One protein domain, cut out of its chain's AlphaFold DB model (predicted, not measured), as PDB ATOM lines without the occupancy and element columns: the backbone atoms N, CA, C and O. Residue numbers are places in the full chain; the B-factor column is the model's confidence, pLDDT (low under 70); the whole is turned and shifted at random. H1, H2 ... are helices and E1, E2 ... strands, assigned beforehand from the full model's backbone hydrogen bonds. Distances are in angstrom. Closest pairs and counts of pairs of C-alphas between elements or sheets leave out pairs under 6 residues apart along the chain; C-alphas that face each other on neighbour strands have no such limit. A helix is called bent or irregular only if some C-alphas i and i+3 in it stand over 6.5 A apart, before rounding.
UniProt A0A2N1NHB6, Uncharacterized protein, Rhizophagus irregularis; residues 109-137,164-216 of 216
ATOM      1  N   LEU A 109     -22.897  32.266  24.942       87.69
ATOM      2  CA  LEU A 109     -23.267  31.941  26.314       87.69
ATOM      3  C   LEU A 109     -22.094  32.274  27.234       87.69
ATOM      4  O   LEU A 109     -21.010  31.714  27.073       87.69
ATOM      5  N   SER A 110     -22.305  33.155  28.212       89.56
ATOM      6  CA  SER A 110     -21.248  33.600  29.123       89.56
ATOM      7  C   SER A 110     -21.653  33.486  30.590       89.56
ATOM      8  O   SER A 110     -22.825  33.537  30.975       89.56
ATOM      9  N   GLN A 111     -20.646  33.269  31.435       88.69
ATOM     10  CA  GLN A 111     -20.837  33.234  32.877       88.69
ATOM     11  C   GLN A 111     -21.223  34.631  33.373       88.69
ATOM     12  O   GLN A 111     -20.627  35.626  32.969       88.69
ATOM     13  N   GLY A 112     -22.202  34.699  34.274       86.81
ATOM     14  CA  GLY A 112     -22.694  35.961  34.818       86.81
ATOM     15  C   GLY A 112     -23.848  36.587  34.038       86.81
ATOM     16  O   GLY A 112     -24.383  37.576  34.522       86.81
ATOM     17  N   MET A 113     -24.280  36.012  32.907       88.88
ATOM     18  CA  MET A 113     -25.524  36.432  32.250       88.88
ATOM     19  C   MET A 113     -26.709  36.336  33.207       88.88
ATOM     20  O   MET A 113     -26.835  35.358  33.952       88.88
ATOM     21  N   GLU A 114     -27.582  37.340  33.152       92.06
ATOM     22  CA  GLU A 114     -28.754  37.459  34.011       92.06
ATOM     23  C   GLU A 114     -30.037  37.537  33.192       92.06
ATOM     24  O   GLU A 114     -30.107  38.187  32.150       92.06
ATOM     25  N   PHE A 115     -31.075  36.892  33.705       86.88
ATOM     26  CA  PHE A 115     -32.411  36.860  33.136       86.88
ATOM     27  C   PHE A 115     -33.413  37.278  34.202       86.88
ATOM     28  O   PHE A 115     -33.255  36.946  35.376       86.88
ATOM     29  N   LYS A 116     -34.481  37.972  33.800       87.44
ATOM     30  CA  LYS A 116     -35.528  38.388  34.747       87.44
ATOM     31  C   LYS A 116     -36.297  37.190  35.306       87.44
ATOM     32  O   LYS A 116     -36.657  37.193  36.478       87.44
ATOM     33  N   THR A 117     -36.530  36.171  34.479       84.88
ATOM     34  CA  THR A 117     -37.327  34.992  34.835       84.88
ATOM     35  C   THR A 117     -36.709  33.702  34.295       84.88
ATOM     36  O   THR A 117     -35.817  33.739  33.438       84.88
ATOM     37  N   TRP A 118     -37.182  32.553  34.793       83.56
ATOM     38  CA  TRP A 118     -36.767  31.240  34.296       83.56
ATOM     39  C   TRP A 118     -37.182  31.027  32.842       83.56
ATOM     40  O   TRP A 118     -36.386  30.517  32.064       83.56
ATOM     41  N   GLU A 119     -38.365  31.487  32.439       85.69
ATOM     42  CA  GLU A 119     -38.878  31.325  31.073       85.69
ATOM     43  C   GLU A 119     -37.981  32.030  30.051       85.69
ATOM     44  O   GLU A 119     -37.698  31.485  28.984       85.69
ATOM     45  N   LEU A 120     -37.480  33.223  30.390       83.31
ATOM     46  CA  LEU A 120     -36.539  33.953  29.540       83.31
ATOM     47  C   LEU A 120     -35.189  33.238  29.443       83.31
ATOM     48  O   LEU A 120     -34.640  33.125  28.346       83.31
ATOM     49  N   ALA A 121     -34.677  32.724  30.565       85.31
ATOM     50  CA  ALA A 121     -33.442  31.945  30.582       85.31
ATOM     51  C   ALA A 121     -33.575  30.661  29.747       85.31
ATOM     52  O   ALA A 121     -32.694  30.323  28.960       85.31
ATOM     53  N   GLU A 122     -34.700  29.961  29.881       86.06
ATOM     54  CA  GLU A 122     -34.990  28.741  29.133       86.06
ATOM     55  C   GLU A 122     -35.142  29.007  27.638       86.06
ATOM     56  O   GLU A 122     -34.507  28.326  26.835       86.06
ATOM     57  N   SER A 123     -35.919  30.025  27.260       85.50
ATOM     58  CA  SER A 123     -36.090  30.417  25.859       85.50
ATOM     59  C   SER A 123     -34.753  30.779  25.212       85.50
ATOM     60  O   SER A 123     -34.475  30.374  24.082       85.50
ATOM     61  N   TYR A 124     -33.897  31.500  25.941       89.06
ATOM     62  CA  TYR A 124     -32.557  31.835  25.477       89.06
ATOM     63  C   TYR A 124     -31.701  30.582  25.256       89.06
ATOM     64  O   TYR A 124     -31.101  30.423  24.192       89.06
ATOM     65  N   LEU A 125     -31.682  29.660  26.224       87.31
ATOM     66  CA  LEU A 125     -30.931  28.407  26.118       87.31
ATOM     67  C   LEU A 125     -31.444  27.511  24.986       87.31
ATOM     68  O   LEU A 125     -30.636  26.874  24.315       87.31
ATOM     69  N   ASP A 126     -32.753  27.473  24.735       85.19
ATOM     70  CA  ASP A 126     -33.327  26.717  23.618       85.19
ATOM     71  C   ASP A 126     -32.913  27.310  22.265       85.19
ATOM     72  O   ASP A 126     -32.532  26.561  21.362       85.19
ATOM     73  N   LYS A 127     -32.909  28.645  22.128       87.00
ATOM     74  CA  LYS A 127     -32.389  29.326  20.929       87.00
ATOM     75  C   LYS A 127     -30.899  29.048  20.734       87.00
ATOM     76  O   LYS A 127     -30.490  28.671  19.638       87.00
ATOM     77  N   TYR A 128     -30.110  29.167  21.803       87.38
ATOM     78  CA  TYR A 128     -28.679  28.865  21.792       87.38
ATOM     79  C   TYR A 128     -28.415  27.412  21.376       87.38
ATOM     80  O   TYR A 128     -27.637  27.160  20.460       87.38
ATOM     81  N   ALA A 129     -29.101  26.447  21.992       84.00
ATOM     82  CA  ALA A 129     -28.938  25.032  21.678       84.00
ATOM     83  C   ALA A 129     -29.357  24.714  20.239       84.00
ATOM     84  O   ALA A 129     -28.674  23.953  19.558       84.00
ATOM     85  N   LYS A 130     -30.435  25.337  19.746       82.06
ATOM     86  CA  LYS A 130     -30.859  25.211  18.347       82.06
ATOM     87  C   LYS A 130     -29.780  25.724  17.391       82.06
ATOM     88  O   LYS A 130     -29.434  25.015  16.450       82.06
ATOM     89  N   TYR A 131     -29.219  26.905  17.659       82.31
ATOM     90  CA  TYR A 131     -28.135  27.489  16.862       82.31
ATOM     91  C   TYR A 131     -26.883  26.599  16.857       82.31
ATOM     92  O   TYR A 131     -26.323  26.295  15.807       82.31
ATOM     93  N   GLN A 132     -26.500  26.089  18.027       79.88
ATOM     94  CA  GLN A 132     -25.367  25.179  18.205       79.88
ATOM     95  C   GLN A 132     -25.677  23.723  17.793       79.88
ATOM     96  O   GLN A 132     -24.840  22.837  17.960       79.88
ATOM     97  N   LYS A 133     -26.878  23.462  17.253       82.06
ATOM     98  CA  LYS A 133     -27.349  22.154  16.769       82.06
ATOM     99  C   LYS A 133     -27.241  21.056  17.825       82.06
ATOM    100  O   LYS A 133     -26.762  19.955  17.556       82.06
ATOM    101  N   PHE A 134     -27.724  21.338  19.031       80.56
ATOM    102  CA  PHE A 134     -27.829  20.352  20.099       80.56
ATOM    103  C   PHE A 134     -29.111  20.478  20.916       80.56
ATOM    104  O   PHE A 134     -29.999  21.289  20.672       80.56
ATOM    105  N   CYS A 135     -29.226  19.574  21.878       79.88
ATOM    106  CA  CYS A 135     -30.380  19.388  22.728       79.88
ATOM    107  C   CYS A 135     -29.902  19.076  24.150       79.88
ATOM    108  O   CYS A 135     -29.057  18.206  24.335       79.88
ATOM    109  N   PHE A 136     -30.446  19.761  25.157       77.81
ATOM    110  CA  PHE A 136     -30.108  19.551  26.572       77.81
ATOM    111  C   PHE A 136     -31.307  19.054  27.387       77.81
ATOM    112  O   PHE A 136     -32.449  19.110  26.933       77.81
ATOM    113  N   GLN A 137     -31.071  18.541  28.589       79.00
ATOM    114  CA  GLN A 137     -32.137  18.180  29.521       79.00
ATOM    115  C   GLN A 137     -32.127  19.155  30.693       79.00
ATOM    116  O   GLN A 137     -31.069  19.434  31.255       79.00
ATOM    117  N   CYS A 164     -21.729  13.085  27.761       77.88
ATOM    118  CA  CYS A 164     -21.470  14.494  27.486       77.88
ATOM    119  C   CYS A 164     -21.282  15.295  28.777       77.88
ATOM    120  O   CYS A 164     -22.135  15.273  29.662       77.88
ATOM    121  N   SER A 165     -20.156  16.003  28.868       76.12
ATOM    122  CA  SER A 165     -19.797  16.856  30.006       76.12
ATOM    123  C   SER A 165     -20.491  18.214  29.995       76.12
ATOM    124  O   SER A 165     -20.448  18.918  31.007       76.12
ATOM    125  N   TRP A 166     -21.102  18.592  28.868       85.81
ATOM    126  CA  TRP A 166     -21.694  19.909  28.704       85.81
ATOM    127  C   TRP A 166     -22.849  20.117  29.675       85.81
ATOM    128  O   TRP A 166     -23.805  19.338  29.698       85.81
ATOM    129  N   HIS A 167     -22.764  21.176  30.470       84.56
ATOM    130  CA  HIS A 167     -23.854  21.603  31.334       84.56
ATOM    131  C   HIS A 167     -23.706  23.067  31.727       84.56
ATOM    132  O   HIS A 167     -22.612  23.630  31.740       84.56
ATOM    133  N   VAL A 168     -24.830  23.670  32.095       85.62
ATOM    134  CA  VAL A 168     -24.914  25.056  32.547       85.62
ATOM    135  C   VAL A 168     -25.667  25.062  33.864       85.62
ATOM    136  O   VAL A 168     -26.723  24.442  33.974       85.62
ATOM    137  N   ASN A 169     -25.125  25.762  34.857       87.56
ATOM    138  CA  ASN A 169     -25.762  25.916  36.159       87.56
ATOM    139  C   ASN A 169     -26.333  27.320  36.283       87.56
ATOM    140  O   ASN A 169     -25.616  28.309  36.110       87.56
ATOM    141  N   LEU A 170     -27.614  27.387  36.623       86.94
ATOM    142  CA  LEU A 170     -28.340  28.626  36.836       86.94
ATOM    143  C   LEU A 170     -28.811  28.687  38.285       86.94
ATOM    144  O   LEU A 170     -29.206  27.678  38.868       86.94
ATOM    145  N   THR A 171     -28.765  29.879  38.867       84.62
ATOM    146  CA  THR A 171     -29.196  30.120  40.247       84.62
ATOM    147  C   THR A 171     -30.036  31.377  40.324       84.62
ATOM    148  O   THR A 171     -29.699  32.382  39.699       84.62
ATOM    149  N   PHE A 172     -31.082  31.343  41.143       82.31
ATOM    150  CA  PHE A 172     -31.827  32.547  41.482       82.31
ATOM    151  C   PHE A 172     -30.990  33.443  42.409       82.31
ATOM    152  O   PHE A 172     -30.373  32.963  43.367       82.31
ATOM    153  N   LEU A 173     -30.941  34.739  42.113       77.12
ATOM    154  CA  LEU A 173     -30.214  35.726  42.908       77.12
ATOM    155  C   LEU A 173     -30.915  35.937  44.254       77.12
ATOM    156  O   LEU A 173     -32.107  36.202  44.314       77.12
ATOM    157  N   LYS A 174     -30.167  35.850  45.360       73.62
ATOM    158  CA  LYS A 174     -30.734  36.069  46.708       73.62
ATOM    159  C   LYS A 174     -31.039  37.539  47.004       73.62
ATOM    160  O   LYS A 174     -31.900  37.829  47.822       73.62
ATOM    161  N   SER A 175     -30.298  38.450  46.380       69.19
ATOM    162  CA  SER A 175     -30.353  39.895  46.629       69.19
ATOM    163  C   SER A 175     -30.940  40.693  45.458       69.19
ATOM    164  O   SER A 175     -30.870  41.916  45.470       69.19
ATOM    165  N   GLY A 176     -31.486  40.021  44.439       66.44
ATOM    166  CA  GLY A 176     -32.082  40.645  43.257       66.44
ATOM    167  C   GLY A 176     -33.205  39.788  42.675       66.44
ATOM    168  O   GLY A 176     -33.340  38.619  43.022       66.44
ATOM    169  N   SER A 177     -34.019  40.363  41.788       70.12
ATOM    170  CA  SER A 177     -35.054  39.638  41.045       70.12
ATOM    171  C   SER A 177     -34.468  39.111  39.733       70.12
ATOM    172  O   SER A 177     -34.424  39.840  38.741       70.12
ATOM    173  N   GLY A 178     -33.970  37.873  39.727       82.44
ATOM    174  CA  GLY A 178     -33.464  37.284  38.491       82.44
ATOM    175  C   GLY A 178     -32.728  35.960  38.648       82.44
ATOM    176  O   GLY A 178     -32.349  35.536  39.741       82.44
ATOM    177  N   VAL A 179     -32.512  35.316  37.509       84.06
ATOM    178  CA  VAL A 179     -31.765  34.072  37.340       84.06
ATOM    179  C   VAL A 179     -30.412  34.407  36.728       84.06
ATOM    180  O   VAL A 179     -30.352  35.092  35.712       84.06
ATOM    181  N   ARG A 180     -29.322  33.905  37.309       88.69
ATOM    182  CA  ARG A 180     -27.958  34.104  36.803       88.69
ATOM    183  C   ARG A 180     -27.333  32.785  36.370       88.69
ATOM    184  O   ARG A 180     -27.453  31.786  37.082       88.69
ATOM    185  N   ILE A 181     -26.585  32.801  35.267       87.75
ATOM    186  CA  ILE A 181     -25.664  31.717  34.904       87.75
ATOM    187  C   ILE A 181     -24.453  31.749  35.839       87.75
ATOM    188  O   ILE A 181     -23.607  32.642  35.759       87.75
ATOM    189  N   ASN A 182     -24.354  30.759  36.722       84.00
ATOM    190  CA  ASN A 182     -23.264  30.657  37.687       84.00
ATOM    191  C   ASN A 182     -22.028  29.969  37.096       84.00
ATOM    192  O   ASN A 182     -20.907  30.360  37.403       84.00
ATOM    193  N   SER A 183     -22.216  28.952  36.253       83.50
ATOM    194  CA  SER A 183     -21.106  28.232  35.619       83.50
ATOM    195  C   SER A 183     -21.526  27.575  34.310       83.50
ATOM    196  O   SER A 183     -22.661  27.112  34.183       83.50
ATOM    197  N   ILE A 184     -20.580  27.462  33.382       86.31
ATOM    198  CA  ILE A 184     -20.747  26.783  32.096       86.31
ATOM    199  C   ILE A 184     -19.608  25.775  31.946       86.31
ATOM    200  O   ILE A 184     -18.439  26.139  32.039       86.31
ATOM    201  N   ILE A 185     -19.947  24.520  31.670       82.50
ATOM    202  CA  ILE A 185     -19.024  23.560  31.069       82.50
ATOM    203  C   ILE A 185     -19.401  23.481  29.595       82.50
ATOM    204  O   ILE A 185     -20.378  22.835  29.238       82.50
ATOM    205  N   GLY A 186     -18.655  24.205  28.757       74.75
ATOM    206  CA  GLY A 186     -19.015  24.460  27.358       74.75
ATOM    207  C   GLY A 186     -18.534  23.411  26.356       74.75
ATOM    208  O   GLY A 186     -18.902  23.470  25.187       74.75
ATOM    209  N   ASN A 187     -17.733  22.435  26.789       79.69
ATOM    210  CA  ASN A 187     -17.137  21.464  25.877       79.69
ATOM    211  C   ASN A 187     -18.010  20.217  25.745       79.69
ATOM    212  O   ASN A 187     -18.261  19.496  26.719       79.69
ATOM    213  N   HIS A 188     -18.409  19.940  24.509       79.69
ATOM    214  CA  HIS A 188     -18.958  18.655  24.110       79.69
ATOM    215  C   HIS A 188     -17.817  17.688  23.783       79.69
ATOM    216  O   HIS A 188     -16.816  18.065  23.180       79.69
ATOM    217  N   ASN A 189     -17.971  16.427  24.173       77.12
ATOM    218  CA  ASN A 189     -17.009  15.355  23.895       77.12
ATOM    219  C   ASN A 189     -17.453  14.447  22.734       77.12
ATOM    220  O   ASN A 189     -16.936  13.343  22.571       77.12
ATOM    221  N   HIS A 190     -18.426  14.894  21.943       75.06
ATOM    222  CA  HIS A 190     -18.983  14.168  20.810       75.06
ATOM    223  C   HIS A 190     -19.343  15.139  19.686       75.06
ATOM    224  O   HIS A 190     -19.590  16.320  19.934       75.06
ATOM    225  N   ASN A 191     -19.412  14.629  18.455       72.00
ATOM    226  CA  ASN A 191     -19.925  15.410  17.337       72.00
ATOM    227  C   ASN A 191     -21.433  15.657  17.513       72.00
ATOM    228  O   ASN A 191     -22.154  14.797  18.034       72.00
ATOM    229  N   MET A 192     -21.903  16.825  17.087       75.69
ATOM    230  CA  MET A 192     -23.323  17.161  17.119       75.69
ATOM    231  C   MET A 192     -24.043  16.604  15.902       75.69
ATOM    232  O   MET A 192     -23.518  16.641  14.791       75.69
ATOM    233  N   ASN A 193     -25.256  16.087  16.110       72.19
ATOM    234  CA  ASN A 193     -26.113  15.684  15.004       72.19
ATOM    235  C   ASN A 193     -26.751  16.946  14.396       72.19
ATOM    236  O   ASN A 193     -27.583  17.568  15.062       72.19
ATOM    237  N   PRO A 194     -26.423  17.319  13.147       64.88
ATOM    238  CA  PRO A 194     -26.939  18.540  12.538       64.88
ATOM    239  C   PRO A 194     -28.462  18.522  12.343       64.88
ATOM    240  O   PRO A 194     -29.071  19.586  12.337       64.88
ATOM    241  N   LEU A 195     -29.081  17.338  12.255       69.25
ATOM    242  CA  LEU A 195     -30.526  17.173  12.065       69.25
ATOM    243  C   LEU A 195     -31.323  17.285  13.370       69.25
ATOM    244  O   LEU A 195     -32.545  17.151  13.372       69.25
ATOM    245  N   ILE A 196     -30.669  17.531  14.509       72.00
ATOM    246  CA  ILE A 196     -31.371  17.615  15.790       72.00
ATOM    247  C   ILE A 196     -32.382  18.767  15.820       72.00
ATOM    248  O   ILE A 196     -33.409  18.651  16.482       72.00
ATOM    249  N   ALA A 197     -32.121  19.853  15.084       61.38
ATOM    250  CA  ALA A 197     -33.037  20.983  14.972       61.38
ATOM    251  C   ALA A 197     -34.365  20.596  14.293       61.38
ATOM    252  O   ALA A 197     -35.400  21.174  14.614       61.38
ATOM    253  N   GLU A 198     -34.334  19.605  13.398       66.06
ATOM    254  CA  GLU A 198     -35.491  19.099  12.651       66.06
ATOM    255  C   GLU A 198     -36.182  17.941  13.385       66.06
ATOM    256  O   GLU A 198     -37.409  17.854  13.432       66.06
ATOM    257  N   LEU A 199     -35.393  17.051  13.993       67.25
ATOM    258  CA  LEU A 199     -35.881  15.808  14.593       67.25
ATOM    259  C   LEU A 199     -36.280  15.945  16.061       67.25
ATOM    260  O   LEU A 199     -37.084  15.154  16.556       67.25
ATOM    261  N   ALA A 200     -35.703  16.893  16.803       67.00
ATOM    262  CA  ALA A 200     -36.017  16.994  18.216       67.00
ATOM    263  C   ALA A 200     -37.430  17.541  18.395       67.00
ATOM    264  O   ALA A 200     -37.724  18.685  18.054       67.00
ATOM    265  N   LEU A 201     -38.276  16.736  19.035       63.53
ATOM    266  CA  LEU A 201     -39.670  17.066  19.331       63.53
ATOM    267  C   LEU A 201     -39.829  18.441  20.006       63.53
ATOM    268  O   LEU A 201     -40.790  19.148  19.748       63.53
ATOM    269  N   ARG A 202     -38.846  18.857  20.818       64.75
ATOM    270  CA  ARG A 202     -38.816  20.179  21.471       64.75
ATOM    271  C   ARG A 202     -38.826  21.362  20.489       64.75
ATOM    272  O   ARG A 202     -39.203  22.464  20.866       64.75
ATOM    273  N   PHE A 203     -38.350  21.147  19.264       64.06
ATOM    274  CA  PHE A 203     -38.290  22.146  18.198       64.06
ATOM    275  C   PHE A 203     -39.421  21.967  17.180       64.06
ATOM    276  O   PHE A 203     -39.691  22.886  16.406       64.06
ATOM    277  N   GLN A 204     -40.111  20.825  17.199       66.06
ATOM    278  CA  GLN A 204     -41.266  20.568  16.353       66.06
ATOM    279  C   GLN A 204     -42.505  21.237  16.955       66.06
ATOM    280  O   GLN A 204     -42.987  20.863  18.023       66.06
ATOM    281  N   LYS A 205     -43.047  22.234  16.254       63.47
ATOM    282  CA  LYS A 205     -44.387  22.753  16.545       63.47
ATOM    283  C   LYS A 205     -45.404  21.909  15.789       63.47
ATOM    284  O   LYS A 205     -45.234  21.659  14.596       63.47
ATOM    285  N   LEU A 206     -46.472  21.495  16.468       62.12
ATOM    286  CA  LEU A 206     -47.601  20.866  15.789       62.12
ATOM    287  C   LEU A 206     -48.166  21.841  14.758       62.12
ATOM    288  O   LEU A 206     -48.417  23.008  15.060       62.12
ATOM    289  N   THR A 207     -48.366  21.359  13.536       66.94
ATOM    290  CA  THR A 207     -49.019  22.169  12.508       66.94
ATOM    291  C   THR A 207     -50.497  22.335  12.849       66.94
ATOM    292  O   THR A 207     -51.123  21.434  13.415       66.94
ATOM    293  N   ASN A 208     -51.097  23.458  12.444       68.88
ATOM    294  CA  ASN A 208     -52.533  23.699  12.640       68.88
ATOM    295  C   ASN A 208     -53.390  22.558  12.066       68.88
ATOM    296  O   ASN A 208     -54.411  22.194  12.641       68.88
ATOM    297  N   LYS A 209     -52.934  21.923  10.979       72.12
ATOM    298  CA  LYS A 209     -53.589  20.752  10.387       72.12
ATOM    299  C   LYS A 209     -53.592  19.537  11.326       72.12
ATOM    300  O   LYS A 209     -54.620  18.875  11.438       72.12
ATOM    301  N   MET A 210     -52.481  19.267  12.016       74.69
ATOM    302  CA  MET A 210     -52.377  18.179  12.999       74.69
ATOM    303  C   MET A 210     -53.219  18.461  14.248       74.69
ATOM    304  O   MET A 210     -53.876  17.559  14.761       74.69
ATOM    305  N   LEU A 211     -53.260  19.718  14.697       69.75
ATOM    306  CA  LEU A 211     -54.091  20.134  15.831       69.75
ATOM    307  C   LEU A 211     -55.584  19.950  15.539       69.75
ATOM    308  O   LEU A 211     -56.309  19.391  16.353       69.75
ATOM    309  N   VAL A 212     -56.037  20.335  14.342       74.44
ATOM    310  CA  VAL A 212     -57.440  20.169  13.929       74.44
ATOM    311  C   VAL A 212     -57.848  18.693  13.845       74.44
ATOM    312  O   VAL A 212     -58.993  18.363  14.144       74.44
ATOM    313  N   SER A 213     -56.935  17.787  13.479       65.50
ATOM    314  CA  SER A 213     -57.229  16.345  13.454       65.50
ATOM    315  C   SER A 213     -57.322  15.685  14.834       65.50
ATOM    316  O   SER A 213     -57.857  14.587  14.919       65.50
ATOM    317  N   LEU A 214     -56.828  16.334  15.895       57.53
ATOM    318  CA  LEU A 214     -56.882  15.823  17.271       57.53
ATOM    319  C   LEU A 214     -58.168  16.224  18.017       57.53
ATOM    320  O   LEU A 214     -58.462  15.654  19.061       57.53
ATOM    321  N   CYS A 215     -58.934  17.184  17.489       53.41
ATOM    322  CA  CYS A 215     -60.163  17.704  18.103       53.41
ATOM    323  C   CYS A 215     -61.458  17.135  17.483       53.41
ATOM    324  O   CYS A 215     -62.496  17.798  17.530       53.41
ATOM    325  N   LYS A 216     -61.408  15.946  16.869       45.50
ATOM    326  CA  LYS A 216     -62.579  15.215  16.353       45.50
ATOM    327  C   LYS A 216     -62.780  13.925  17.128       45.50
ATOM    328  O   LYS A 216     -63.960  13.592  17.362       45.50
TER     329      LYS A 216
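Overview. This is residues 109 to 137 and 164 to 216 of the 216 residues of an uncharacterized protein of Rhizophagus irregularis (UniProt A0A2N1NHB6). Look first for a two-stranded hairpin, E1 and E2, with the helix H1 beside it: the first half of H1 comes closest to the strands, and the rest draws away from them. From the end of E2 the chain loops over to the small helix H2, near the far end of H1, and from there residues 204 to 216, with H3 in them, stick out as a free arm; without it the body spans 41 by 23 by 16 A. The printed part has 82 residues, with the named elements in the order H1, E1, E2, H2, H3; the sheet is E1 - E2, antiparallel. The class is mixed, helices and strands, with 38 residues, under half, in named elements. The whole is loose, with a radius of gyration of the C-alphas of 16.1 A and spans of 50 by 34 by 16 A.

Arrangement. Begin at the sheet, where E1, residues 167 to 172, and E2, residues 179 to 185, form an antiparallel hairpin with 159 degrees between their directions. Look there for N 169 and O 183 at 2.9 A and N 185 and O 167 at 2.8 A, both within hydrogen-bond range. Residues 114 to 115 make a short antiparallel pairing with residues 179 to 180 of E2. Next find H1, residues 118 to 131: its closest C-alphas to E2 are those of Trp 118 and Val 179, 6.5 A apart. H1 and E1 are near each other, with 5 pairs of C-alphas within 10 A. H2, residues 196 to 199, is close to H1 but not clearly touching; the closest C-alphas, of Lys 130 and Ala 197, are 5.8 A apart. H3, residues 208 to 214, is apart from H1, H2, E1 and E2. In H1 and H3 every O i to N i+4 pair is within hydrogen-bond range; H2 is too short for such a pair.

Along the chain. Find C-alpha 167 at (-23.854, 21.603, 31.334); from there E1 runs 16.9 A to Phe 172. E2 runs 17.7 A from Val 179 to Ile 185. H1 starts with C-alpha 118 at (-36.767, 31.240, 34.296) and reaches Tyr 131 after 19.8 A. H2 measures 5.0 A from Ile 196 to Leu 199, and H3 runs 10.1 A from Asn 208 to C-alpha 214 at (-56.882, 15.823, 17.271).

Size, cuts and confidence. The C-alphas farthest apart, of Ser 175 and Lys 216, are 50.6 A apart. Residues 138 to 163 are not printed, and C-alphas 137 and 164 are 11.5 A apart across that cut. Of the links that are printed whole, those from E1 to E2, E2 to H2 and H2 to H3 are short. The mean pLDDT of the printed part is 77.6, and the model's confidence is under 70 at residues 175 to 176, 194 to 195, 197 to 208, 211 and 213 to 216.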